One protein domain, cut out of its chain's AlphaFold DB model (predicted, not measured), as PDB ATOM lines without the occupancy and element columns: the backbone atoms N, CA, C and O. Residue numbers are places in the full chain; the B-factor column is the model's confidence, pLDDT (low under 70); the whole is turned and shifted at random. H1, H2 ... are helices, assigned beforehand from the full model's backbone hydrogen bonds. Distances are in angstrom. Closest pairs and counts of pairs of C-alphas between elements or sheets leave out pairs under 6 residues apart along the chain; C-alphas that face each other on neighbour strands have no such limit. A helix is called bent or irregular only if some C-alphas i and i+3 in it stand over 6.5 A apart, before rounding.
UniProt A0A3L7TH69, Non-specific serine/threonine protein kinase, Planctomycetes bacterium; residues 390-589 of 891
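This is residues 390 to 589 of the 891 residues of the protein "Non-specific serine/threonine protein kinase" of Planctomycetes bacterium (UniProt A0A3L7TH69). One very long helix, H1, sticks out as an arm from a slab of antiparallel helices, and its residues 390 to 422 stand free. In the slab the end of H1 packs with H2 on H3, then come H4 and H5 on H3, and H6 covers H5 at the far side. The printed part has 200 residues with six named helices, H1 to H6 in chain order, and no named strand; the class is all helix, and H1 to H5 form an up-and-down bundle, each helix running against the one before it. It is only just loose, close to extended, with a radius of gyration of the C-alphas of 24.3 A; the spans are 90 by 44 by 25 A, and the arm makes the length.

Begin with H1, residues 390 to 449, which has a kink of 32 degrees near residue 443 and is irregular, but only just: C-alphas 444 and 447 are 6.8 A apart. With residues 434 to 449 alone it touches H2, residues 456 to 480, as a hairpin, closest at the C-alphas of Leu 449 and Arg 459, 7.0 A. With residues 431 to 446 alone H1 touches H3, residues 487 to 504, the same way at a shallow tilt of 24 degrees; the C-alphas of Leu 442 and Gly 499 are closest, 5.4 A. H3 is the hub, touching four helices. H2 touches it with residues 459 to 470 alone, closest at the C-alphas of Ala 463 and Leu 500, 6.0 A. Look next at H4, residues 515 to 535: the C-alphas of Gly 501 and Ala 518, the closest of H3 and H4, are 4.0 A apart. H5, residues 542 to 565, touches H4 opposite ways at a shallow tilt of 19 degrees, closest at the C-alphas of Phe 522 and Trp 558, 6.1 A. H6, residues 568 to 583, touches H5, closest at the C-alphas of Ala 559 and Ser 571, 4.1 A; H6 and H3 are apart. Every O i to N i+4 pair is within hydrogen-bond range in H2, H3, H4, H5 and H6, and 52 of 56 are in H1.

Find C-alpha 390 at (212.688, 80.471, 98.788); from there H1 runs 82.9 A to C-alpha 449 at (164.214, 144.960, 117.861). H2 measures 36.2 A, H3 25.8 A, H4 30.2 A, H5 34.8 A and H6 22.0 A, ending at C-alpha 583 at (163.686, 123.560, 144.977).

The C-alphas of Val 390 and Glu 510 are the two farthest apart, 91.4 A. The printed part has no cut and no long link. Look for low pLDDT, under 70, at residue 391 and residues 409 to 456, 473 to 486 and 507 to 513; the mean of the printed part is 77.1.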
ATOM      1  N   VAL A 390     214.139  80.721  98.774       71.62
ATOM      2  CA  VAL A 390     212.688  80.471  98.788       71.62
ATOM      3  C   VAL A 390     212.069  80.942 100.105       71.62
ATOM      4  O   VAL A 390     211.017  81.570 100.068       71.62
ATOM      5  N   ALA A 391     212.724  80.722 101.251       66.62
ATOM      6  CA  ALA A 391     212.255  81.244 102.535       66.62
ATOM      7  C   ALA A 391     212.301  82.784 102.592       66.62
ATOM      8  O   ALA A 391     211.327  83.409 103.005       66.62
ATOM      9  N   VAL A 392     213.389  83.402 102.116       75.44
ATOM     10  CA  VAL A 392     213.533  84.866 102.051       75.44
ATOM     11  C   VAL A 392     212.534  85.476 101.069       75.44
ATOM     12  O   VAL A 392     211.860  86.428 101.434       75.44
ATOM     13  N   THR A 393     212.364  84.926  99.865       70.62
ATOM     14  CA  THR A 393     211.374  85.429  98.898       70.62
ATOM     15  C   THR A 393     209.938  85.181  99.362       70.62
ATOM     16  O   THR A 393     209.084  86.012  99.087       70.62
ATOM     17  N   ALA A 394     209.653  84.109 100.110       71.56
ATOM     18  CA  ALA A 394     208.346  83.926 100.748       71.56
ATOM     19  C   ALA A 394     208.096  84.985 101.836       71.56
ATOM     20  O   ALA A 394     207.039  85.608 101.838       71.56
ATOM     21  N   LEU A 395     209.079  85.253 102.703       74.38
ATOM     22  CA  LEU A 395     209.013  86.336 103.693       74.38
ATOM     23  C   LEU A 395     208.886  87.715 103.036       74.38
ATOM     24  O   LEU A 395     208.100  88.532 103.501       74.38
ATOM     25  N   LEU A 396     209.603  87.969 101.938       76.25
ATOM     26  CA  LEU A 396     209.533  89.230 101.203       76.25
ATOM     27  C   LEU A 396     208.203  89.373 100.454       76.25
ATOM     28  O   LEU A 396     207.646  90.461 100.423       76.25
ATOM     29  N   ALA A 397     207.656  88.290  99.896       75.19
ATOM     30  CA  ALA A 397     206.330  88.286  99.284       75.19
ATOM     31  C   ALA A 397     205.232  88.512 100.332       75.19
ATOM     32  O   ALA A 397     204.323  89.294 100.081       75.19
ATOM     33  N   VAL A 398     205.343  87.912 101.523       77.44
ATOM     34  CA  VAL A 398     204.466  88.226 102.661       77.44
ATOM     35  C   VAL A 398     204.630  89.689 103.071       77.44
ATOM     36  O   VAL A 398     203.630  90.383 103.170       77.44
ATOM     37  N   ALA A 399     205.852  90.205 103.219       74.62
ATOM     38  CA  ALA A 399     206.093  91.604 103.580       74.62
ATOM     39  C   ALA A 399     205.594  92.600 102.515       74.62
ATOM     40  O   ALA A 399     205.078  93.655 102.869       74.62
ATOM     41  N   VAL A 400     205.686  92.268 101.224       79.94
ATOM     42  CA  VAL A 400     205.149  93.080 100.120       79.94
ATOM     43  C   VAL A 400     203.628  92.973 100.043       79.94
ATOM     44  O   VAL A 400     202.981  93.991  99.845       79.94
ATOM     45  N   VAL A 401     203.023  91.801 100.262       80.25
ATOM     46  CA  VAL A 401     201.557  91.672 100.342       80.25
ATOM     47  C   VAL A 401     201.027  92.410 101.571       80.25
ATOM     48  O   VAL A 401     200.143  93.242 101.426       80.25
ATOM     49  N   SER A 402     201.609  92.217 102.756       72.50
ATOM     50  CA  SER A 402     201.279  92.981 103.966       72.50
ATOM     51  C   SER A 402     201.568  94.477 103.820       72.50
ATOM     52  O   SER A 402     200.835  95.279 104.383       72.50
ATOM     53  N   GLY A 403     202.582  94.869 103.046       76.06
ATOM     54  CA  GLY A 403     202.916  96.264 102.754       76.06
ATOM     55  C   GLY A 403     201.968  96.915 101.746       76.06
ATOM     56  O   GLY A 403     201.556  98.047 101.954       76.06
ATOM     57  N   VAL A 404     201.551  96.203 100.697       78.19
ATOM     58  CA  VAL A 404     200.574  96.674  99.699       78.19
ATOM     59  C   VAL A 404     199.157  96.645 100.267       78.19
ATOM     60  O   VAL A 404     198.419  97.604 100.079       78.19
ATOM     61  N   SER A 405     198.780  95.614 101.026       70.50
ATOM     62  CA  SER A 405     197.555  95.623 101.831       70.50
ATOM     63  C   SER A 405     197.615  96.707 102.902       70.50
ATOM     64  O   SER A 405     196.630  97.404 103.089       70.50
ATOM     65  N   GLY A 406     198.760  96.907 103.559       74.12
ATOM     66  CA  GLY A 406     198.978  97.974 104.535       74.12
ATOM     67  C   GLY A 406     198.815  99.362 103.921       74.12
ATOM     68  O   GLY A 406     198.086 100.173 104.472       74.12
ATOM     69  N   LEU A 407     199.394  99.609 102.745       73.25
ATOM     70  CA  LEU A 407     199.206 100.836 101.967       73.25
ATOM     71  C   LEU A 407     197.766 100.982 101.470       73.25
ATOM     72  O   LEU A 407     197.213 102.065 101.574       73.25
ATOM     73  N   TYR A 408     197.121  99.915 100.997       72.69
ATOM     74  CA  TYR A 408     195.720  99.941 100.570       72.69
ATOM     75  C   TYR A 408     194.769 100.232 101.742       72.69
ATOM     76  O   TYR A 408     193.866 101.054 101.608       72.69
ATOM     77  N   PHE A 409     194.986  99.619 102.907       67.62
ATOM     78  CA  PHE A 409     194.221  99.897 104.122       67.62
ATOM     79  C   PHE A 409     194.549 101.272 104.702       67.62
ATOM     80  O   PHE A 409     193.622 101.955 105.109       67.62
ATOM     81  N   ALA A 410     195.805 101.724 104.683       68.12
ATOM     82  CA  ALA A 410     196.193 103.062 105.125       68.12
ATOM     83  C   ALA A 410     195.666 104.152 104.183       68.12
ATOM     84  O   ALA A 410     195.200 105.177 104.654       68.12
ATOM     85  N   GLN A 411     195.658 103.927 102.869       69.31
ATOM     86  CA  GLN A 411     195.089 104.847 101.884       69.31
ATOM     87  C   GLN A 411     193.559 104.844 101.949       69.31
ATOM     88  O   GLN A 411     192.950 105.904 101.886       69.31
ATOM     89  N   ARG A 412     192.918 103.689 102.167       67.38
ATOM     90  CA  ARG A 412     191.466 103.596 102.395       67.38
ATOM     91  C   ARG A 412     191.051 104.199 103.738       67.38
ATOM     92  O   ARG A 412     190.011 104.847 103.794       67.38
ATOM     93  N   ALA A 413     191.857 104.033 104.786       65.81
ATOM     94  CA  ALA A 413     191.677 104.692 106.075       65.81
ATOM     95  C   ALA A 413     191.879 106.200 105.936       65.81
ATOM     96  O   ALA A 413     190.992 106.943 106.317       65.81
ATOM     97  N   HIS A 414     192.957 106.653 105.294       66.88
ATOM     98  CA  HIS A 414     193.238 108.072 105.091       66.88
ATOM     99  C   HIS A 414     192.225 108.741 104.152       66.88
ATOM    100  O   HIS A 414     191.856 109.876 104.397       66.88
ATOM    101  N   SER A 415     191.684 108.058 103.136       60.62
ATOM    102  CA  SER A 415     190.556 108.580 102.347       60.62
ATOM    103  C   SER A 415     189.240 108.582 103.129       60.62
ATOM    104  O   SER A 415     188.465 109.523 102.991       60.62
ATOM    105  N   ALA A 416     188.978 107.585 103.982       64.06
ATOM    106  CA  ALA A 416     187.825 107.601 104.889       64.06
ATOM    107  C   ALA A 416     187.967 108.665 105.993       64.06
ATOM    108  O   ALA A 416     186.974 109.228 106.437       64.06
ATOM    109  N   GLU A 417     189.194 108.968 106.409       66.06
ATOM    110  CA  GLU A 417     189.549 109.993 107.385       66.06
ATOM    111  C   GLU A 417     189.575 111.385 106.748       66.06
ATOM    112  O   GLU A 417     189.112 112.321 107.378       66.06
ATOM    113  N   GLN A 418     189.971 111.531 105.480       68.44
ATOM    114  CA  GLN A 418     189.769 112.744 104.675       68.44
ATOM    115  C   GLN A 418     188.279 113.009 104.434       68.44
ATOM    116  O   GLN A 418     187.845 114.146 104.562       68.44
ATOM    117  N   LEU A 419     187.468 111.980 104.159       65.88
ATOM    118  CA  LEU A 419     186.009 112.117 104.097       65.88
ATOM    119  C   LEU A 419     185.419 112.488 105.462       65.88
ATOM    120  O   LEU A 419     184.652 113.441 105.532       65.88
ATOM    121  N   ARG A 420     185.818 111.819 106.552       60.81
ATOM    122  CA  ARG A 420     185.357 112.136 107.915       60.81
ATOM    123  C   ARG A 420     185.811 113.508 108.401       60.81
ATOM    124  O   ARG A 420     185.029 114.186 109.051       60.81
ATOM    125  N   THR A 421     187.031 113.939 108.094       64.00
ATOM    126  CA  THR A 421     187.524 115.280 108.443       64.00
ATOM    127  C   THR A 421     186.892 116.339 107.557       64.00
ATOM    128  O   THR A 421     186.407 117.318 108.097       64.00
ATOM    129  N   ALA A 422     186.749 116.135 106.244       68.62
ATOM    130  CA  ALA A 422     185.999 117.058 105.390       68.62
ATOM    131  C   ALA A 422     184.523 117.169 105.816       68.62
ATOM    132  O   ALA A 422     183.988 118.271 105.859       68.62
ATOM    133  N   GLN A 423     183.876 116.060 106.192       62.94
ATOM    134  CA  GLN A 423     182.523 116.063 106.758       62.94
ATOM    135  C   GLN A 423     182.485 116.729 108.141       62.94
ATOM    136  O   GLN A 423     181.575 117.508 108.396       62.94
ATOM    137  N   SER A 424     183.475 116.488 109.007       59.44
ATOM    138  CA  SER A 424     183.588 117.107 110.336       59.44
ATOM    139  C   SER A 424     183.860 118.610 110.258       59.44
ATOM    140  O   SER A 424     183.260 119.360 111.015       59.44
ATOM    141  N   GLU A 425     184.703 119.076 109.339       64.50
ATOM    142  CA  GLU A 425     184.967 120.501 109.125       64.50
ATOM    143  C   GLU A 425     183.792 121.188 108.418       64.50
ATOM    144  O   GLU A 425     183.406 122.280 108.820       64.50
ATOM    145  N   LEU A 426     183.133 120.538 107.449       65.06
ATOM    146  CA  LEU A 426     181.883 121.044 106.862       65.06
ATOM    147  C   LEU A 426     180.768 121.143 107.920       65.06
ATOM    148  O   LEU A 426     180.031 122.129 107.945       65.06
ATOM    149  N   ALA A 427     180.671 120.149 108.807       57.59
ATOM    150  CA  ALA A 427     179.791 120.165 109.968       57.59
ATOM    151  C   ALA A 427     180.140 121.325 110.906       57.59
ATOM    152  O   ALA A 427     179.298 122.191 111.110       57.59
ATOM    153  N   LYS A 428     181.382 121.408 111.403       64.31
ATOM    154  CA  LYS A 428     181.870 122.495 112.270       64.31
ATOM    155  C   LYS A 428     181.641 123.873 111.658       64.31
ATOM    156  O   LYS A 428     181.214 124.767 112.374       64.31
ATOM    157  N   MET A 429     181.873 124.057 110.357       64.69
ATOM    158  CA  MET A 429     181.633 125.329 109.666       64.69
ATOM    159  C   MET A 429     180.147 125.699 109.629       64.69
ATOM    160  O   MET A 429     179.805 126.849 109.897       64.69
ATOM    161  N   ARG A 430     179.251 124.744 109.353       63.22
ATOM    162  CA  ARG A 430     177.795 124.979 109.396       63.22
ATOM    163  C   ARG A 430     177.307 125.222 110.822       63.22
ATOM    164  O   ARG A 430     176.561 126.165 111.056       63.22
ATOM    165  N   LEU A 431     177.779 124.430 111.779       60.50
ATOM    166  CA  LEU A 431     177.482 124.563 113.204       60.50
ATOM    167  C   LEU A 431     177.978 125.923 113.730       60.50
ATOM    168  O   LEU A 431     177.249 126.604 114.442       60.50
ATOM    169  N   ALA A 432     179.151 126.387 113.288       66.50
ATOM    170  CA  ALA A 432     179.671 127.724 113.573       66.50
ATOM    171  C   ALA A 432     178.819 128.842 112.946       66.50
ATOM    172  O   ALA A 432     178.494 129.788 113.655       66.50
ATOM    173  N   GLN A 433     178.389 128.726 111.681       63.66
ATOM    174  CA  GLN A 433     177.456 129.690 111.069       63.66
ATOM    175  C   GLN A 433     176.123 129.766 111.827       63.66
ATOM    176  O   GLN A 433     175.606 130.849 112.087       63.66
ATOM    177  N   VAL A 434     175.571 128.616 112.218       60.81
ATOM    178  CA  VAL A 434     174.298 128.524 112.947       60.81
ATOM    179  C   VAL A 434     174.441 129.057 114.368       60.81
ATOM    180  O   VAL A 434     173.536 129.728 114.865       60.81
ATOM    181  N   ARG A 435     175.588 128.818 115.009       64.88
ATOM    182  CA  ARG A 435     175.954 129.388 116.308       64.88
ATOM    183  C   ARG A 435     176.113 130.902 116.231       64.88
ATOM    184  O   ARG A 435     175.541 131.595 117.063       64.88
ATOM    185  N   GLU A 436     176.821 131.415 115.227       66.00
ATOM    186  CA  GLU A 436     176.981 132.850 114.981       66.00
ATOM    187  C   GLU A 436     175.617 133.519 114.781       66.00
ATOM    188  O   GLU A 436     175.277 134.453 115.509       66.00
ATOM    189  N   LEU A 437     174.784 132.990 113.881       63.97
ATOM    190  CA  LEU A 437     173.438 133.506 113.637       63.97
ATOM    191  C   LEU A 437     172.552 133.418 114.893       63.97
ATOM    192  O   LEU A 437     171.900 134.401 115.242       63.97
ATOM    193  N   SER A 438     172.573 132.300 115.624       62.53
ATOM    194  CA  SER A 438     171.766 132.120 116.841       62.53
ATOM    195  C   SER A 438     172.210 133.039 117.988       62.53
ATOM    196  O   SER A 438     171.382 133.754 118.554       62.53
ATOM    197  N   GLU A 439     173.506 133.076 118.325       64.19
ATOM    198  CA  GLU A 439     174.046 133.917 119.406       64.19
ATOM    199  C   GLU A 439     173.899 135.419 119.103       64.19
ATOM    200  O   GLU A 439     173.684 136.223 120.018       64.19
ATOM    201  N   VAL A 440     174.015 135.823 117.834       60.88
ATOM    202  CA  VAL A 440     173.881 137.228 117.425       60.88
ATOM    203  C   VAL A 440     172.411 137.652 117.368       60.88
ATOM    204  O   VAL A 440     172.053 138.646 118.005       60.88
ATOM    205  N   PHE A 441     171.530 136.917 116.683       61.06
ATOM    206  CA  PHE A 441     170.133 137.345 116.542       61.06
ATOM    207  C   PHE A 441     169.320 137.207 117.834       61.06
ATOM    208  O   PHE A 441     168.691 138.180 118.262       61.06
ATOM    209  N   LEU A 442     169.349 136.037 118.480       64.00
ATOM    210  CA  LEU A 442     168.406 135.694 119.555       64.00
ATOM    211  C   LEU A 442     168.716 136.404 120.885       64.00
ATOM    212  O   LEU A 442     167.801 136.648 121.673       64.00
ATOM    213  N   ASN A 443     169.982 136.780 121.111       56.50
ATOM    214  CA  ASN A 443     170.420 137.484 122.322       56.50
ATOM    215  C   ASN A 443     170.825 138.950 122.081       56.50
ATOM    216  O   ASN A 443     170.477 139.803 122.892       56.50
ATOM    217  N   ARG A 444     171.556 139.284 121.001       61.12
ATOM    218  CA  ARG A 444     172.098 140.650 120.806       61.12
ATOM    219  C   ARG A 444     171.196 141.592 120.004       61.12
ATOM    220  O   ARG A 444     171.183 142.788 120.302       61.12
ATOM    221  N   PHE A 445     170.442 141.097 119.021       62.66
ATOM    222  CA  PHE A 445     169.528 141.941 118.233       62.66
ATOM    223  C   PHE A 445     168.102 141.988 118.785       62.66
ATOM    224  O   PHE A 445     167.505 143.066 118.785       62.66
ATOM    225  N   TYR A 446     167.563 140.872 119.283       64.19
ATOM    226  CA  TYR A 446     166.164 140.786 119.719       64.19
ATOM    227  C   TYR A 446     165.743 141.886 120.714       64.19
ATOM    228  O   TYR A 446     164.759 142.577 120.460       64.19
ATOM    229  N   ASP A 447     166.498 142.126 121.795       65.81
ATOM    230  CA  ASP A 447     166.107 143.123 122.808       65.81
ATOM    231  C   ASP A 447     166.128 144.568 122.265       65.81
ATOM    232  O   ASP A 447     165.393 145.425 122.755       65.81
ATOM    233  N   ARG A 448     166.898 144.840 121.198       67.19
ATOM    234  CA  ARG A 448     166.833 146.114 120.460       67.19
ATOM    235  C   ARG A 448     165.617 146.154 119.534       67.19
ATOM    236  O   ARG A 448     164.851 147.112 119.595       67.19
ATOM    237  N   LEU A 449     165.388 145.104 118.741       64.44
ATOM    238  CA  LEU A 449     164.214 144.960 117.861       64.44
ATOM    239  C   LEU A 449     162.876 144.966 118.623       64.44
ATOM    240  O   LEU A 449     161.842 145.309 118.052       64.44
ATOM    241  N   ARG A 450     162.878 144.616 119.914       63.22
ATOM    242  CA  ARG A 450     161.726 144.735 120.820       63.22
ATOM    243  C   ARG A 450     161.345 146.190 121.125       63.22
ATOM    244  O   ARG A 450     160.186 146.455 121.412       63.22
ATOM    245  N   SER A 451     162.299 147.122 121.049       64.06
ATOM    246  CA  SER A 451     162.096 148.547 121.365       64.06
ATOM    247  C   SER A 451     161.663 149.420 120.177       64.06
ATOM    248  O   SER A 451     161.375 150.599 120.364       64.06
ATOM    249  N   LEU A 452     161.600 148.862 118.961       66.12
ATOM    250  CA  LEU A 452     161.205 149.583 117.747       66.12
ATOM    251  C   LEU A 452     159.690 149.487 117.497       66.12
ATOM    252  O   LEU A 452     159.146 148.382 117.410       66.12
ATOM    253  N   GLN A 453     159.025 150.633 117.297       59.78
ATOM    254  CA  GLN A 453     157.674 150.682 116.715       59.78
ATOM    255  C   GLN A 453     157.668 150.038 115.318       59.78
ATOM    256  O   GLN A 453     158.674 150.088 114.609       59.78
ATOM    257  N   GLY A 454     156.565 149.380 114.945       61.31
ATOM    258  CA  GLY A 454     156.451 148.609 113.698       61.31
ATOM    259  C   GLY A 454     157.349 147.362 113.602       61.31
ATOM    260  O   GLY A 454     157.188 146.558 112.690       61.31
ATOM    261  N   GLY A 455     158.270 147.130 114.547       67.69
ATOM    262  CA  GLY A 455     159.280 146.068 114.460       67.69
ATOM    263  C   GLY A 455     158.754 144.626 114.530       67.69
ATOM    264  O   GLY A 455     159.555 143.697 114.453       67.69
ATOM    265  N   ALA A 456     157.445 144.410 114.694       69.44
ATOM    266  CA  ALA A 456     156.853 143.081 114.849       69.44
ATOM    267  C   ALA A 456     156.984 142.216 113.581       69.44
ATOM    268  O   ALA A 456     157.427 141.072 113.676       69.44
ATOM    269  N   GLU A 457     156.711 142.777 112.399       71.44
ATOM    270  CA  GLU A 457     156.833 142.065 111.116       71.44
ATOM    271  C   GLU A 457     158.284 141.619 110.856       71.44
ATOM    272  O   GLU A 457     158.547 140.467 110.516       71.44
ATOM    273  N   LEU A 458     159.250 142.503 111.133       72.00
ATOM    274  CA  LEU A 458     160.683 142.208 111.029       72.00
ATOM    275  C   LEU A 458     161.130 141.120 112.023       72.00
ATOM    276  O   LEU A 458     161.959 140.278 111.674       72.00
ATOM    277  N   ARG A 459     160.574 141.094 113.247       74.94
ATOM    278  CA  ARG A 459     160.806 139.998 114.209       74.94
ATOM    279  C   ARG A 459     160.232 138.671 113.697       74.94
ATOM    280  O   ARG A 459     160.902 137.653 113.851       74.94
ATOM    281  N   GLY A 460     159.065 138.687 113.046       74.00
ATOM    282  CA  GLY A 460     158.470 137.523 112.380       74.00
ATOM    283  C   GLY A 460     159.354 136.975 111.256       74.00
ATOM    284  O   GLY A 460     159.796 135.831 111.326       74.00
ATOM    285  N   MET A 461     159.730 137.817 110.285       75.75
ATOM    286  CA  MET A 461     160.626 137.416 109.186       75.75
ATOM    287  C   MET A 461     161.949 136.818 109.690       75.75
ATOM    288  O   MET A 461     162.428 135.821 109.148       75.75
ATOM    289  N   LEU A 462     162.544 137.407 110.735       73.75
ATOM    290  CA  LEU A 462     163.777 136.900 111.344       73.75
ATOM    291  C   LEU A 462     163.564 135.569 112.076       73.75
ATOM    292  O   LEU A 462     164.399 134.674 111.939       73.75
ATOM    293  N   ALA A 463     162.448 135.402 112.792       77.69
ATOM    294  CA  ALA A 463     162.066 134.118 113.378       77.69
ATOM    295  C   ALA A 463     161.938 133.031 112.301       77.69
ATOM    296  O   ALA A 463     162.452 131.934 112.486       77.69
ATOM    297  N   ASP A 464     161.341 133.344 111.151       81.06
ATOM    298  CA  ASP A 464     161.143 132.381 110.065       81.06
ATOM    299  C   ASP A 464     162.433 132.060 109.300       81.06
ATOM    300  O   ASP A 464     162.578 130.962 108.762       81.06
ATOM    301  N   VAL A 465     163.393 132.987 109.220       81.06
ATOM    302  CA  VAL A 465     164.747 132.692 108.709       81.06
ATOM    303  C   VAL A 465     165.493 131.758 109.667       81.06
ATOM    304  O   VAL A 465     166.076 130.772 109.215       81.06
ATOM    305  N   VAL A 466     165.439 132.022 110.976       77.25
ATOM    306  CA  VAL A 466     166.081 131.175 111.997       77.25
ATOM    307  C   VAL A 466     165.421 129.792 112.070       77.25
ATOM    308  O   VAL A 466     166.134 128.793 112.073       77.25
ATOM    309  N   ALA A 467     164.087 129.712 112.049       80.56
ATOM    310  CA  ALA A 467     163.340 128.453 112.054       80.56
ATOM    311  C   ALA A 467     163.739 127.548 110.880       80.56
ATOM    312  O   ALA A 467     164.180 126.425 111.106       80.56
ATOM    313  N   ARG A 468     163.710 128.074 109.646       82.31
ATOM    314  CA  ARG A 468     164.086 127.311 108.444       82.31
ATOM    315  C   ARG A 468     165.544 126.857 108.447       82.31
ATOM    316  O   ARG A 468     165.839 125.799 107.901       82.31
ATOM    317  N   GLN A 469     166.464 127.619 109.050       77.81
ATOM    318  CA  GLN A 469     167.837 127.138 109.228       77.81
ATOM    319  C   GLN A 469     167.927 126.007 110.254       77.81
ATOM    320  O   GLN A 469     168.610 125.025 109.985       77.81
ATOM    321  N   ILE A 470     167.234 126.112 111.392       78.44
ATOM    322  CA  ILE A 470     167.195 125.045 112.402       78.44
ATOM    323  C   ILE A 470     166.610 123.757 111.796       78.44
ATOM    324  O   ILE A 470     167.219 122.693 111.895       78.44
ATOM    325  N   GLU A 471     165.474 123.869 111.107       78.94
ATOM    326  CA  GLU A 471     164.783 122.758 110.444       78.94
ATOM    327  C   GLU A 471     165.690 122.073 109.406       78.94
ATOM    328  O   GLU A 471     165.914 120.864 109.499       78.94
ATOM    329  N   ALA A 472     166.318 122.837 108.504       74.19
ATOM    330  CA  ALA A 472     167.193 122.299 107.456       74.19
ATOM    331  C   ALA A 472     168.433 121.541 107.981       74.19
ATOM    332  O   ALA A 472     168.971 120.687 107.274       74.19
ATOM    333  N   LEU A 473     168.894 121.825 109.205       69.50
ATOM    334  CA  LEU A 473     169.962 121.055 109.859       69.50
ATOM    335  C   LEU A 473     169.428 119.713 110.362       69.50
ATOM    336  O   LEU A 473     170.013 118.673 110.063       69.50
ATOM    337  N   THR A 474     168.296 119.737 111.073       69.38
ATOM    338  CA  THR A 474     167.664 118.529 111.630       69.38
ATOM    339  C   THR A 474     167.170 117.570 110.539       69.38
ATOM    340  O   THR A 474     167.275 116.354 110.689       69.38
ATOM    341  N   GLU A 475     166.722 118.085 109.389       69.88
ATOM    342  CA  GLU A 475     166.422 117.257 108.216       69.88
ATOM    343  C   GLU A 475     167.691 116.656 107.590       69.88
ATOM    344  O   GLU A 475     167.685 115.490 107.193       69.88
ATOM    345  N   GLN A 476     168.805 117.398 107.525       60.50
ATOM    346  CA  GLN A 476     170.067 116.848 107.010       60.50
ATOM    347  C   GLN A 476     170.665 115.771 107.917       60.50
ATOM    348  O   GLN A 476     171.248 114.820 107.399       60.50
ATOM    349  N   GLU A 477     170.499 115.861 109.233       59.72
ATOM    350  CA  GLU A 477     170.874 114.790 110.163       59.72
ATOM    351  C   GLU A 477     170.095 113.497 109.854       59.72
ATOM    352  O   GLU A 477     170.696 112.449 109.599       59.72
ATOM    353  N   ALA A 478     168.765 113.595 109.725       55.28
ATOM    354  CA  ALA A 478     167.903 112.467 109.365       55.28
ATOM    355  C   ALA A 478     168.204 111.871 107.971       55.28
ATOM    356  O   ALA A 478     168.099 110.659 107.784       55.28
ATOM    357  N   VAL A 479     168.599 112.697 106.993       55.22
ATOM    358  CA  VAL A 479     168.941 112.255 105.625       55.22
ATOM    359  C   VAL A 479     170.357 111.674 105.521       55.22
ATOM    360  O   VAL A 479     170.592 110.781 104.707       55.22
ATOM    361  N   THR A 480     171.316 112.162 106.313       54.31
ATOM    362  CA  THR A 480     172.714 111.690 106.258       54.31
ATOM    363  C   THR A 480     172.988 110.488 107.158       54.31
ATOM    364  O   THR A 480     173.956 109.769 106.911       54.31
ATOM    365  N   GLY A 481     172.161 110.253 108.183       48.06
ATOM    366  CA  GLY A 481     172.340 109.151 109.134       48.06
ATOM    367  C   GLY A 481     173.568 109.304 110.039       48.06
ATOM    368  O   GLY A 481     173.973 108.344 110.692       48.06
ATOM    369  N   VAL A 482     174.174 110.495 110.067       51.00
ATOM    370  CA  VAL A 482     175.269 110.856 110.968       51.00
ATOM    371  C   VAL A 482     174.669 111.699 112.082       51.00
ATOM    372  O   VAL A 482     174.462 112.895 111.896       51.00
ATOM    373  N   ALA A 483     174.380 111.067 113.218       52.81
ATOM    374  CA  ALA A 483     173.956 111.784 114.412       52.81
ATOM    375  C   ALA A 483     175.060 112.750 114.868       52.81
ATOM    376  O   ALA A 483     176.238 112.374 114.928       52.81
ATOM    377  N   PHE A 484     174.678 113.971 115.227       59.06
ATOM    378  CA  PHE A 484     175.535 114.900 115.951       59.06
ATOM    379  C   PHE A 484     175.552 114.497 117.429       59.06
ATOM    380  O   PHE A 484     174.927 115.136 118.268       59.06
ATOM    381  N   ASP A 485     176.270 113.408 117.724       57.69
ATOM    382  CA  ASP A 485     176.476 112.821 119.061       57.69
ATOM    383  C   ASP A 485     177.414 113.711 119.915       57.69
ATOM    384  O   ASP A 485     178.504 113.322 120.339       57.69
ATOM    385  N   ASP A 486     177.012 114.975 120.064       68.69
ATOM    386  CA  ASP A 486     177.716 116.089 120.692       68.69
ATOM    387  C   ASP A 486     176.725 116.859 121.592       68.69
ATOM    388  O   ASP A 486     175.893 117.631 121.094       68.69
ATOM    389  N   PRO A 487     176.802 116.692 122.926       73.00
ATOM    390  CA  PRO A 487     175.915 117.371 123.865       73.00
ATOM    391  C   PRO A 487     175.930 118.907 123.788       73.00
ATOM    392  O   PRO A 487     174.950 119.536 124.196       73.00
ATOM    393  N   ASP A 488     176.992 119.540 123.269       75.06
ATOM    394  CA  ASP A 488     177.008 120.994 123.058       75.06
ATOM    395  C   ASP A 488     176.231 121.407 121.788       75.06
ATOM    396  O   ASP A 488     175.682 122.514 121.757       75.06
ATOM    397  N   PHE A 489     176.090 120.529 120.782       77.25
ATOM    398  CA  PHE A 489     175.184 120.753 119.644       77.25
ATOM    399  C   PHE A 489     173.718 120.680 120.076       77.25
ATOM    400  O   PHE A 489     172.969 121.628 119.842       77.25
ATOM    401  N   ASP A 490     173.325 119.609 120.770       81.19
ATOM    402  CA  ASP A 490     171.974 119.455 121.327       81.19
ATOM    403  C   ASP A 490     171.596 120.641 122.226       81.19
ATOM    404  O   ASP A 490     170.509 121.221 122.129       81.19
ATOM    405  N   ARG A 491     172.524 121.055 123.092       84.50
ATOM    406  CA  ARG A 491     172.335 122.205 123.975       84.50
ATOM    407  C   ARG A 491     172.180 123.504 123.185       84.50
ATOM    408  O   ARG A 491     171.296 124.295 123.517       84.50
ATOM    409  N   LEU A 492     172.977 123.730 122.139       81.38
ATOM    410  CA  LEU A 492     172.814 124.881 121.243       81.38
ATOM    411  C   LEU A 492     171.451 124.851 120.535       81.38
ATOM    412  O   LEU A 492     170.750 125.861 120.533       81.38
ATOM    413  N   LEU A 493     171.040 123.698 120.005       84.31
ATOM    414  CA  LEU A 493     169.752 123.496 119.340       84.31
ATOM    415  C   LEU A 493     168.578 123.829 120.277       84.31
ATOM    416  O   LEU A 493     167.672 124.581 119.908       84.31
ATOM    417  N   ALA A 494     168.629 123.363 121.528       88.38
ATOM    418  CA  ALA A 494     167.628 123.682 122.543       88.38
ATOM    419  C   ALA A 494     167.595 125.176 122.919       88.38
ATOM    420  O   ALA A 494     166.514 125.734 123.139       88.38
ATOM    421  N   LEU A 495     168.756 125.839 122.979       86.06
ATOM    422  CA  LEU A 495     168.860 127.284 123.213       86.06
ATOM    423  C   LEU A 495     168.273 128.085 122.039       86.06
ATOM    424  O   LEU A 495     167.542 129.053 122.272       86.06
ATOM    425  N   SER A 496     168.529 127.663 120.798       84.06
ATOM    426  CA  SER A 496     167.993 128.298 119.592       84.06
ATOM    427  C   SER A 496     166.478 128.121 119.469       84.06
ATOM    428  O   SER A 496     165.778 129.101 119.211       84.06
ATOM    429  N   TYR A 497     165.940 126.932 119.768       88.44
ATOM    430  CA  TYR A 497     164.490 126.714 119.854       88.44
ATOM    431  C   TYR A 497     163.824 127.571 120.946       88.44
ATOM    432  O   TYR A 497     162.785 128.181 120.694       88.44
ATOM    433  N   ARG A 498     164.434 127.717 122.132       89.31
ATOM    434  CA  ARG A 498     163.920 128.645 123.160       89.31
ATOM    435  C   ARG A 498     163.934 130.095 122.682       89.31
ATOM    436  O   ARG A 498     162.993 130.838 122.953       89.31
ATOM    437  N   GLY A 499     164.999 130.512 121.997       83.50
ATOM    438  CA  GLY A 499     165.087 131.847 121.415       83.50
ATOM    439  C   GLY A 499     163.984 132.082 120.384       83.50
ATOM    440  O   GLY A 499     163.288 133.086 120.471       83.50
ATOM    441  N   LEU A 500     163.748 131.126 119.482       85.31
ATOM    442  CA  LEU A 500     162.647 131.166 118.517       85.31
ATOM    443  C   LEU A 500     161.275 131.295 119.208       85.31
ATOM    444  O   LEU A 500     160.472 132.141 118.811       85.31
ATOM    445  N   GLY A 501     161.043 130.533 120.284       86.88
ATOM    446  CA  GLY A 501     159.848 130.658 121.128       86.88
ATOM    447  C   GLY A 501     159.690 132.058 121.733       86.88
ATOM    448  O   GLY A 501     158.634 132.674 121.603       86.88
ATOM    449  N   ARG A 502     160.768 132.615 122.305       84.50
ATOM    450  CA  ARG A 502     160.813 133.987 122.853       84.50
ATOM    451  C   ARG A 502     160.533 135.064 121.795       84.50
ATOM    452  O   ARG A 502     159.972 136.102 122.136       84.50
ATOM    453  N   VAL A 503     160.921 134.845 120.534       81.12
ATOM    454  CA  VAL A 503     160.647 135.790 119.438       81.12
ATOM    455  C   VAL A 503     159.188 135.706 118.988       81.12
ATOM    456  O   VAL A 503     158.535 136.744 118.902       81.12
ATOM    457  N   ARG A 504     158.666 134.498 118.729       81.25
ATOM    458  CA  ARG A 504     157.291 134.293 118.232       81.25
ATOM    459  C   ARG A 504     156.212 134.593 119.286       81.25
ATOM    460  O   ARG A 504     155.131 135.042 118.920       81.25
ATOM    461  N   GLY A 505     156.516 134.407 120.573       77.62
ATOM    462  CA  GLY A 505     155.599 134.649 121.695       77.62
ATOM    463  C   GLY A 505     155.609 136.064 122.295       77.62
ATOM    464  O   GLY A 505     154.941 136.283 123.303       77.62
ATOM    465  N   ASP A 506     156.363 137.033 121.750       71.69
ATOM    466  CA  ASP A 506     156.432 138.391 122.323       71.69
ATOM    467  C   ASP A 506     155.385 139.363 121.766       71.69
ATOM    468  O   ASP A 506     155.462 139.839 120.633       71.69
ATOM    469  N   VAL A 507     154.475 139.740 122.659       54.97
ATOM    470  CA  VAL A 507     153.239 140.488 122.396       54.97
ATOM    471  C   VAL A 507     153.402 142.006 122.570       54.97
ATOM    472  O   VAL A 507     152.445 142.759 122.440       54.97
ATOM    473  N   ARG A 508     154.608 142.518 122.865       55.53
ATOM    474  CA  ARG A 508     154.843 143.975 123.023       55.53
ATOM    475  C   ARG A 508     155.013 144.727 121.690       55.53
ATOM    476  O   ARG A 508     155.756 145.700 121.612       55.53
ATOM    477  N   GLY A 509     154.346 144.267 120.636       49.81
ATOM    478  CA  GLY A 509     154.208 144.950 119.349       49.81
ATOM    479  C   GLY A 509     152.836 144.661 118.743       49.81
ATOM    480  O   GLY A 509     152.123 143.789 119.223       49.81
ATOM    481  N   GLU A 510     152.469 145.380 117.687       45.00
ATOM    482  CA  GLU A 510     151.097 145.432 117.141       45.00
ATOM    483  C   GLU A 510     150.621 144.143 116.434       45.00
ATOM    484  O   GLU A 510     149.511 144.094 115.911       45.00
ATOM    485  N   SER A 511     151.430 143.080 116.437       45.28
ATOM    486  CA  SER A 511     151.045 141.745 115.973       45.28
ATOM    487  C   SER A 511     150.739 140.845 117.168       45.28
ATOM    488  O   SER A 511     151.574 140.698 118.061       45.28
ATOM    489  N   ALA A 512     149.582 140.177 117.153       54.84
ATOM    490  CA  ALA A 512     149.354 139.034 118.030       54.84
ATOM    491  C   ALA A 512     150.423 137.967 117.737       54.84
ATOM    492  O   ALA A 512     150.606 137.582 116.580       54.84
ATOM    493  N   GLY A 513     151.158 137.540 118.766       66.19
ATOM    494  CA  GLY A 513     152.240 136.567 118.614       66.19
ATOM    495  C   GLY A 513     151.722 135.207 118.148       66.19
ATOM    496  O   GLY A 513     150.610 134.805 118.495       66.19
ATOM    497  N   ASP A 514     152.539 134.468 117.397       82.00
ATOM    498  CA  ASP A 514     152.235 133.076 117.059       82.00
ATOM    499  C   ASP A 514     152.540 132.188 118.270       82.00
ATOM    500  O   ASP A 514     153.593 131.554 118.382       82.00
ATOM    501  N   TYR A 515     151.601 132.174 119.217       83.62
ATOM    502  CA  TYR A 515     151.690 131.389 120.444       83.62
ATOM    503  C   TYR A 515     151.746 129.880 120.182       83.62
ATOM    504  O   TYR A 515     152.299 129.148 121.005       83.62
ATOM    505  N   ALA A 516     151.204 129.405 119.054       85.69
ATOM    506  CA  ALA A 516     151.213 127.993 118.694       85.69
ATOM    507  C   ALA A 516     152.622 127.561 118.266       85.69
ATOM    508  O   ALA A 516     153.187 126.630 118.845       85.69
ATOM    509  N   ALA A 517     153.242 128.291 117.336       86.25
ATOM    510  CA  ALA A 517     154.618 128.036 116.927       86.25
ATOM    511  C   ALA A 517     155.638 128.393 118.027       86.25
ATOM    512  O   ALA A 517     156.684 127.747 118.121       86.25
ATOM    513  N   ALA A 518     155.339 129.368 118.896       89.12
ATOM    514  CA  ALA A 518     156.140 129.641 120.088       89.12
ATOM    515  C   ALA A 518     156.110 128.458 121.069       89.12
ATOM    516  O   ALA A 518     157.163 127.973 121.479       89.12
ATOM    517  N   THR A 519     154.915 127.942 121.378       91.38
ATOM    518  CA  THR A 519     154.705 126.744 122.209       91.38
ATOM    519  C   THR A 519     155.413 125.523 121.626       91.38
ATOM    520  O   THR A 519     156.099 124.807 122.351       91.38
ATOM    521  N   GLN A 520     155.326 125.306 120.309       91.25
ATOM    522  CA  GLN A 520     156.034 124.215 119.637       91.25
ATOM    523  C   GLN A 520     157.560 124.340 119.789       91.25
ATOM    524  O   GLN A 520     158.230 123.349 120.086       91.25
ATOM    525  N   ALA A 521     158.112 125.549 119.647       90.75
ATOM    526  CA  ALA A 521     159.542 125.799 119.818       90.75
ATOM    527  C   ALA A 521     159.998 125.634 121.285       90.75
ATOM    528  O   ALA A 521     161.009 124.980 121.546       90.75
ATOM    529  N   PHE A 522     159.234 126.133 122.264       94.38
ATOM    530  CA  PHE A 522     159.521 125.890 123.682       94.38
ATOM    531  C   PHE A 522     159.451 124.401 124.040       94.38
ATOM    532  O   PHE A 522     160.342 123.906 124.730       94.38
ATOM    533  N   LYS A 523     158.469 123.665 123.506       94.88
ATOM    534  CA  LYS A 523     158.361 122.216 123.694       94.88
ATOM    535  C   LYS A 523     159.567 121.468 123.115       94.88
ATOM    536  O   LYS A 523     160.122 120.626 123.810       94.88
ATOM    537  N   ARG A 524     160.049 121.814 121.911       93.06
ATOM    538  CA  ARG A 524     161.303 121.240 121.368       93.06
ATOM    539  C   ARG A 524     162.510 121.515 122.268       93.06
ATOM    540  O   ARG A 524     163.321 120.621 122.494       93.06
ATOM    541  N   SER A 525     162.608 122.720 122.830       93.31
ATOM    542  CA  SER A 525     163.652 123.056 123.808       93.31
ATOM    543  C   SER A 525     163.550 122.199 125.083       93.31
ATOM    544  O   SER A 525     164.561 121.664 125.539       93.31
ATOM    545  N   GLN A 526     162.340 122.003 125.625       95.94
ATOM    546  CA  GLN A 526     162.088 121.141 126.787       95.94
ATOM    547  C   GLN A 526     162.407 119.664 126.486       95.94
ATOM    548  O   GLN A 526     163.049 119.010 127.303       95.94
ATOM    549  N   GLU A 527     162.017 119.136 125.322       94.56
ATOM    550  CA  GLU A 527     162.301 117.754 124.900       94.56
ATOM    551  C   GLU A 527     163.816 117.468 124.911       94.56
ATOM    552  O   GLU A 527     164.265 116.524 125.568       94.56
ATOM    553  N   ILE A 528     164.618 118.331 124.274       91.62
ATOM    554  CA  ILE A 528     166.080 118.168 124.193       91.62
ATOM    555  C   ILE A 528     166.740 118.354 125.570       91.62
ATOM    556  O   ILE A 528     167.537 117.517 125.993       91.62
ATOM    557  N   LEU A 529     166.378 119.404 126.323       93.62
ATOM    558  CA  LEU A 529     166.928 119.638 127.667       93.62
ATOM    559  C   LEU A 529     166.541 118.536 128.664       93.62
ATOM    560  O   LEU A 529     167.286 118.291 129.611       93.62
ATOM    561  N   THR A 530     165.404 117.862 128.472       93.69
ATOM    562  CA  THR A 530     165.006 116.715 129.303       93.69
ATOM    563  C   THR A 530     165.891 115.508 129.018       93.69
ATOM    564  O   THR A 530     166.393 114.906 129.968       93.69
ATOM    565  N   ARG A 531     166.158 115.202 127.739       92.81
ATOM    566  CA  ARG A 531     167.100 114.138 127.358       92.81
ATOM    567  C   ARG A 531     168.496 114.404 127.930       92.81
ATOM    568  O   ARG A 531     168.973 113.587 128.717       92.81
ATOM    569  N   LEU A 532     169.083 115.571 127.654       90.88
ATOM    570  CA  LEU A 532     170.414 115.941 128.156       90.88
ATOM    571  C   LEU A 532     170.511 115.864 129.692       90.88
ATOM    572  O   LEU A 532     171.516 115.416 130.236       90.88
ATOM    573  N   ARG A 533     169.460 116.264 130.425       90.62
ATOM    574  CA  ARG A 533     169.425 116.149 131.899       90.62
ATOM    575  C   ARG A 533     169.312 114.707 132.401       90.62
ATOM    576  O   ARG A 533     169.689 114.466 133.542       90.62
ATOM    577  N   SER A 534     168.803 113.776 131.594       89.31
ATOM    578  CA  SER A 534     168.727 112.346 131.933       89.31
ATOM    579  C   SER A 534     170.019 111.573 131.633       89.31
ATOM    580  O   SER A 534     170.283 110.557 132.270       89.31
ATOM    581  N   GLU A 535     170.840 112.072 130.706       88.94
ATOM    582  CA  GLU A 535     172.142 111.494 130.342       88.94
ATOM    583  C   GLU A 535     173.242 111.844 131.369       88.94
ATOM    584  O   GLU A 535     174.192 111.082 131.558       88.94
ATOM    585  N   VAL A 536     173.112 112.974 132.077       86.62
ATOM    586  CA  VAL A 536     174.080 113.417 133.096       86.62
ATOM    587  C   VAL A 536     173.825 112.735 134.445       86.62
ATOM    588  O   VAL A 536     172.884 113.061 135.165       86.62
ATOM    589  N   THR A 537     174.720 111.821 134.825       85.19
ATOM    590  CA  THR A 537     174.608 111.002 136.046       85.19
ATOM    591  C   THR A 537     174.895 111.745 137.356       85.19
ATOM    592  O   THR A 537     174.328 111.386 138.386       85.19
ATOM    593  N   ASP A 538     175.741 112.782 137.345       85.06
ATOM    594  CA  ASP A 538     175.984 113.640 138.513       85.06
ATOM    595  C   ASP A 538     175.144 114.926 138.450       85.06
ATOM    596  O   ASP A 538     175.477 115.886 137.748       85.06
ATOM    597  N   ALA A 539     174.086 114.967 139.262       78.75
ATOM    598  CA  ALA A 539     173.188 116.112 139.407       78.75
ATOM    599  C   ALA A 539     173.844 117.374 140.020       78.75
ATOM    600  O   ALA A 539     173.252 118.458 139.952       78.75
ATOM    601  N   LYS A 540     175.045 117.261 140.609       81.12
ATOM    602  CA  LYS A 540     175.840 118.400 141.104       81.12
ATOM    603  C   LYS A 540     176.891 118.893 140.105       81.12
ATOM    604  O   LYS A 540     177.472 119.956 140.329       81.12
ATOM    605  N   SER A 541     177.101 118.190 138.992       86.38
ATOM    606  CA  SER A 541     178.074 118.585 137.970       86.38
ATOM    607  C   SER A 541     177.748 119.962 137.360       86.38
ATOM    608  O   SER A 541     176.571 120.297 137.188       86.38
ATOM    609  N   PRO A 542     178.751 120.764 136.943       85.38
ATOM    610  CA  PRO A 542     178.513 122.070 136.316       85.38
ATOM    611  C   PRO A 542     177.610 122.018 135.070       85.38
ATOM    612  O   PRO A 542     176.906 122.984 134.771       85.38
ATOM    613  N   LEU A 543     177.587 120.881 134.365       86.06
ATOM    614  CA  LEU A 543     176.686 120.653 133.238       86.06
ATOM    615  C   LEU A 543     175.233 120.452 133.703       86.06
ATOM    616  O   LEU A 543     174.346 121.123 133.181       86.06
ATOM    617  N   ALA A 544     174.978 119.626 134.727       85.56
ATOM    618  CA  ALA A 544     173.638 119.458 135.307       85.56
ATOM    619  C   ALA A 544     173.076 120.766 135.900       85.56
ATOM    620  O   ALA A 544     171.884 121.057 135.746       85.56
ATOM    621  N   VAL A 545     173.942 121.573 136.530       86.06
ATOM    622  CA  VAL A 545     173.647 122.938 137.004       86.06
ATOM    623  C   VAL A 545     173.178 123.812 135.834       86.06
ATOM    624  O   VAL A 545     172.077 124.368 135.869       86.06
ATOM    625  N   SER A 546     173.974 123.889 134.760       88.19
ATOM    626  CA  SER A 546     173.646 124.723 133.599       88.19
ATOM    627  C   SER A 546     172.378 124.248 132.887       88.19
ATOM    628  O   SER A 546     171.490 125.062 132.648       88.19
ATOM    629  N   LEU A 547     172.229 122.950 132.611       90.88
ATOM    630  CA  LEU A 547     171.045 122.406 131.937       90.88
ATOM    631  C   LEU A 547     169.760 122.619 132.751       90.88
ATOM    632  O   LEU A 547     168.715 122.922 132.177       90.88
ATOM    633  N   SER A 548     169.825 122.521 134.083       90.44
ATOM    634  CA  SER A 548     168.679 122.828 134.954       90.44
ATOM    635  C   SER A 548     168.340 124.325 134.944       90.44
ATOM    636  O   SER A 548     167.166 124.679 134.850       90.44
ATOM    637  N   THR A 549     169.352 125.202 134.937       90.75
ATOM    638  CA  THR A 549     169.172 126.660 134.801       90.75
ATOM    639  C   THR A 549     168.529 127.029 133.459       90.75
ATOM    640  O   THR A 549     167.590 127.825 133.408       90.75
ATOM    641  N   GLU A 550     169.005 126.441 132.356       91.94
ATOM    642  CA  GLU A 550     168.444 126.704 131.029       91.94
ATOM    643  C   GLU A 550     167.021 126.143 130.888       91.94
ATOM    644  O   GLU A 550     166.186 126.815 130.286       91.94
ATOM    645  N   MET A 551     166.713 124.993 131.508       94.88
ATOM    646  CA  MET A 551     165.358 124.431 131.573       94.88
ATOM    647  C   MET A 551     164.389 125.348 132.327       94.88
ATOM    648  O   MET A 551     163.347 125.708 131.784       94.88
ATOM    649  N   MET A 552     164.746 125.799 133.538       94.75
ATOM    650  CA  MET A 552     163.944 126.771 134.300       94.75
ATOM    651  C   MET A 552     163.658 128.035 133.473       94.75
ATOM    652  O   MET A 552     162.548 128.566 133.500       94.75
ATOM    653  N   ARG A 553     164.644 128.500 132.693       93.56
ATOM    654  CA  ARG A 553     164.512 129.664 131.805       93.56
ATOM    655  C   ARG A 553     163.636 129.374 130.575       93.56
ATOM    656  O   ARG A 553     162.934 130.278 130.133       93.56
ATOM    657  N   THR A 554     163.645 128.151 130.032       94.31
ATOM    658  CA  THR A 554     162.703 127.708 128.983       94.31
ATOM    659  C   THR A 554     161.269 127.725 129.505       94.31
ATOM    660  O   THR A 554     160.424 128.395 128.919       94.31
ATOM    661  N   LEU A 555     161.018 127.052 130.631       96.31
ATOM    662  CA  LEU A 555     159.690 126.921 131.235       96.31
ATOM    663  C   LEU A 555     159.098 128.281 131.628       96.31
ATOM    664  O   LEU A 555     157.954 128.566 131.292       96.31
ATOM    665  N   MET A 556     159.887 129.164 132.251       94.50
ATOM    666  CA  MET A 556     159.447 130.516 132.623       94.50
ATOM    667  C   MET A 556     159.074 131.383 131.402       94.50
ATOM    668  O   MET A 556     158.083 132.107 131.445       94.50
ATOM    669  N   LEU A 557     159.846 131.320 130.307       91.25
ATOM    670  CA  LEU A 557     159.538 132.075 129.082       91.25
ATOM    671  C   LEU A 557     158.321 131.509 128.338       91.25
ATOM    672  O   LEU A 557     157.542 132.274 127.771       91.25
ATOM    673  N   TRP A 558     158.137 130.189 128.368       93.81
ATOM    674  CA  TRP A 558     156.945 129.539 127.830       93.81
ATOM    675  C   TRP A 558     155.702 129.904 128.650       93.81
ATOM    676  O   TRP A 558     154.692 130.297 128.070       93.81
ATOM    677  N   ALA A 559     155.803 129.883 129.982       93.44
ATOM    678  CA  ALA A 559     154.740 130.300 130.888       93.44
ATOM    679  C   ALA A 559     154.284 131.744 130.626       93.44
ATOM    680  O   ALA A 559     153.090 131.980 130.470       93.44
ATOM    681  N   ASP A 560     155.214 132.700 130.488       89.12
ATOM    682  CA  ASP A 560     154.879 134.087 130.123       89.12
ATOM    683  C   ASP A 560     154.163 134.156 128.761       89.12
ATOM    684  O   ASP A 560     153.142 134.832 128.631       89.12
ATOM    685  N   SER A 561     154.622 133.385 127.768       88.25
ATOM    686  CA  SER A 561     153.988 133.318 126.444       88.25
ATOM    687  C   SER A 561     152.547 132.793 126.490       88.25
ATOM    688  O   SER A 561     151.684 133.367 125.826       88.25
ATOM    689  N   VAL A 562     152.252 131.723 127.243       89.94
ATOM    690  CA  VAL A 562     150.881 131.172 127.319       89.94
ATOM    691  C   VAL A 562     149.976 131.985 128.251       89.94
ATOM    692  O   VAL A 562     148.797 132.160 127.950       89.94
ATOM    693  N   LYS A 563     150.534 132.614 129.296       88.38
ATOM    694  CA  LYS A 563     149.841 133.586 130.160       88.38
ATOM    695  C   LYS A 563     149.275 134.766 129.372       88.38
ATOM    696  O   LYS A 563     148.168 135.210 129.667       88.38
ATOM    697  N   VAL A 564     150.013 135.281 128.379       84.62
ATOM    698  CA  VAL A 564     149.527 136.375 127.514       84.62
ATOM    699  C   VAL A 564     148.616 135.862 126.389       84.62
ATOM    700  O   VAL A 564     147.702 136.578 125.988       84.62
ATOM    701  N   ALA A 565     148.764 134.604 125.957       84.56
ATOM    702  CA  ALA A 565     147.767 133.927 125.117       84.56
ATOM    703  C   ALA A 565     146.425 133.662 125.843       84.56
ATOM    704  O   ALA A 565     145.417 133.396 125.193       84.56
ATOM    705  N   GLY A 566     146.408 133.747 127.180       86.50
ATOM    706  CA  GLY A 566     145.229 133.591 128.036       86.50
ATOM    707  C   GLY A 566     145.159 132.268 128.808       86.50
ATOM    708  O   GLY A 566     144.309 132.135 129.688       86.50
ATOM    709  N   ASP A 567     146.058 131.312 128.550       90.56
ATOM    710  CA  ASP A 567     146.114 130.049 129.293       90.56
ATOM    711  C   ASP A 567     146.916 130.212 130.593       90.56
ATOM    712  O   ASP A 567     148.118 129.944 130.692       90.56
ATOM    713  N   LEU A 568     146.209 130.687 131.620       91.56
ATOM    714  CA  LEU A 568     146.739 130.820 132.974       91.56
ATOM    715  C   LEU A 568     147.006 129.455 133.636       91.56
ATOM    716  O   LEU A 568     147.839 129.378 134.537       91.56
ATOM    717  N   THR A 569     146.337 128.386 133.187       93.81
ATOM    718  CA  THR A 569     146.438 127.043 133.781       93.81
ATOM    719  C   THR A 569     147.757 126.392 133.386       93.81
ATOM    720  O   THR A 569     148.530 125.980 134.253       93.81
ATOM    721  N   GLU A 570     148.065 126.371 132.089       93.94
ATOM    722  CA  GLU A 570     149.343 125.862 131.589       93.94
ATOM    723  C   GLU A 570     150.502 126.780 132.002       93.94
ATOM    724  O   GLU A 570     151.565 126.288 132.381       93.94
ATOM    725  N   SER A 571     150.291 128.106 132.059       94.38
ATOM    726  CA  SER A 571     151.283 129.032 132.630       94.38
ATOM    727  C   SER A 571     151.658 128.651 134.062       94.38
ATOM    728  O   SER A 571     152.840 128.649 134.404       94.38
ATOM    729  N   LYS A 572     150.665 128.365 134.910       95.62
ATOM    730  CA  LYS A 572     150.882 127.976 136.304       95.62
ATOM    731  C   LYS A 572     151.614 126.638 136.391       95.62
ATOM    732  O   LYS A 572     152.648 126.571 137.048       95.62
ATOM    733  N   ARG A 573     151.168 125.627 135.636       96.94
ATOM    734  CA  ARG A 573     151.806 124.300 135.574       96.94
ATOM    735  C   ARG A 573     153.287 124.376 135.166       96.94
ATOM    736  O   ARG A 573     154.126 123.710 135.768       96.94
ATOM    737  N   LEU A 574     153.619 125.196 134.165       97.19
ATOM    738  CA  LEU A 574     154.995 125.414 133.698       97.19
ATOM    739  C   LEU A 574     155.872 126.118 134.750       97.19
ATOM    740  O   LEU A 574     157.059 125.807 134.874       97.19
ATOM    741  N   LEU A 575     155.308 127.050 135.525       97.25
ATOM    742  CA  LEU A 575     156.021 127.727 136.612       97.25
ATOM    743  C   LEU A 575     156.215 126.820 137.833       97.25
ATOM    744  O   LEU A 575     157.297 126.838 138.413       97.25
ATOM    745  N   GLU A 576     155.227 125.997 138.184       96.88
ATOM    746  CA  GLU A 576     155.331 124.972 139.234       96.88
ATOM    747  C   GLU A 576     156.387 123.904 138.866       96.88
ATOM    748  O   GLU A 576     157.199 123.512 139.705       96.88
ATOM    749  N   GLU A 577     156.468 123.500 137.589       96.94
ATOM    750  CA  GLU A 577     157.538 122.630 137.068       96.94
ATOM    751  C   GLU A 577     158.929 123.291 137.205       96.94
ATOM    752  O   GLU A 577     159.890 122.657 137.652       96.94
ATOM    753  N   ALA A 578     159.041 124.585 136.883       96.06
ATOM    754  CA  ALA A 578     160.283 125.344 137.026       96.06
ATOM    755  C   ALA A 578     160.682 125.565 138.500       96.06
ATOM    756  O   ALA A 578     161.867 125.515 138.839       96.06
ATOM    757  N   GLU A 579     159.707 125.773 139.388       96.12
ATOM    758  CA  GLU A 579     159.904 125.884 140.834       96.12
ATOM    759  C   GLU A 579     160.397 124.560 141.432       96.12
ATOM    760  O   GLU A 579     161.349 124.560 142.213       96.12
ATOM    761  N   ALA A 580     159.831 123.421 141.021       95.38
ATOM    762  CA  ALA A 580     160.270 122.101 141.474       95.38
ATOM    763  C   ALA A 580     161.749 121.829 141.130       95.38
ATOM    764  O   ALA A 580     162.501 121.327 141.971       95.38
ATOM    765  N   ILE A 581     162.201 122.227 139.932       93.12
ATOM    766  CA  ILE A 581     163.619 122.146 139.531       93.12
ATOM    767  C   ILE A 581     164.498 123.045 140.417       93.12
ATOM    768  O   ILE A 581     165.596 122.640 140.805       93.12
ATOM    769  N   ALA A 582     164.018 124.240 140.771       92.62
ATOM    770  CA  ALA A 582     164.742 125.173 141.630       92.62
ATOM    771  C   ALA A 582     164.842 124.687 143.089       92.62
ATOM    772  O   ALA A 582     165.902 124.789 143.713       92.62
ATOM    773  N   LEU A 583     163.756 124.128 143.628       92.06
ATOM    774  CA  LEU A 583     163.686 123.560 144.977       92.06
ATOM    775  C   LEU A 583     164.615 122.351 145.131       92.06
ATOM    776  O   LEU A 583     165.350 122.275 146.115       92.06
ATOM    777  N   ALA A 584     164.671 121.468 144.128       88.75
ATOM    778  CA  ALA A 584     165.582 120.319 144.100       88.75
ATOM    779  C   ALA A 584     167.080 120.700 144.141       88.75
ATOM    780  O   ALA A 584     167.930 119.840 144.370       88.75
ATOM    781  N   ARG A 585     167.414 121.979 143.919       86.25
ATOM    782  CA  ARG A 585     168.785 122.513 143.883       86.25
ATOM    783  C   ARG A 585     169.073 123.552 144.978       86.25
ATOM    784  O   ARG A 585     170.173 124.099 145.027       86.25
ATOM    785  N   ALA A 586     168.119 123.815 145.874       80.88
ATOM    786  CA  ALA A 586     168.113 124.998 146.739       80.88
ATOM    787  C   ALA A 586     169.309 125.144 147.706       80.88
ATOM    788  O   ALA A 586     169.655 126.274 148.046       80.88
ATOM    789  N   SER A 587     169.949 124.051 148.141       77.56
ATOM    790  CA  SER A 587     171.104 124.100 149.061       77.56
ATOM    791  C   SER A 587     172.391 124.612 148.410       77.56
ATOM    792  O   SER A 587     173.201 125.257 149.070       77.56
ATOM    793  N   ASP A 588     172.563 124.336 147.117       78.00
ATOM    794  CA  ASP A 588     173.811 124.542 146.371       78.00
ATOM    795  C   ASP A 588     173.642 125.609 145.266       78.00
ATOM    796  O   ASP A 588     174.550 125.842 144.469       78.00
ATOM    797  N   ALA A 589     172.462 126.237 145.185       80.25
ATOM    798  CA  ALA A 589     172.049 127.089 144.073       80.25
ATOM    799  C   ALA A 589     172.926 128.341 143.908       80.25
ATOM    800  O   ALA A 589     173.104 129.127 144.849       80.25
TER     801      ALA A 589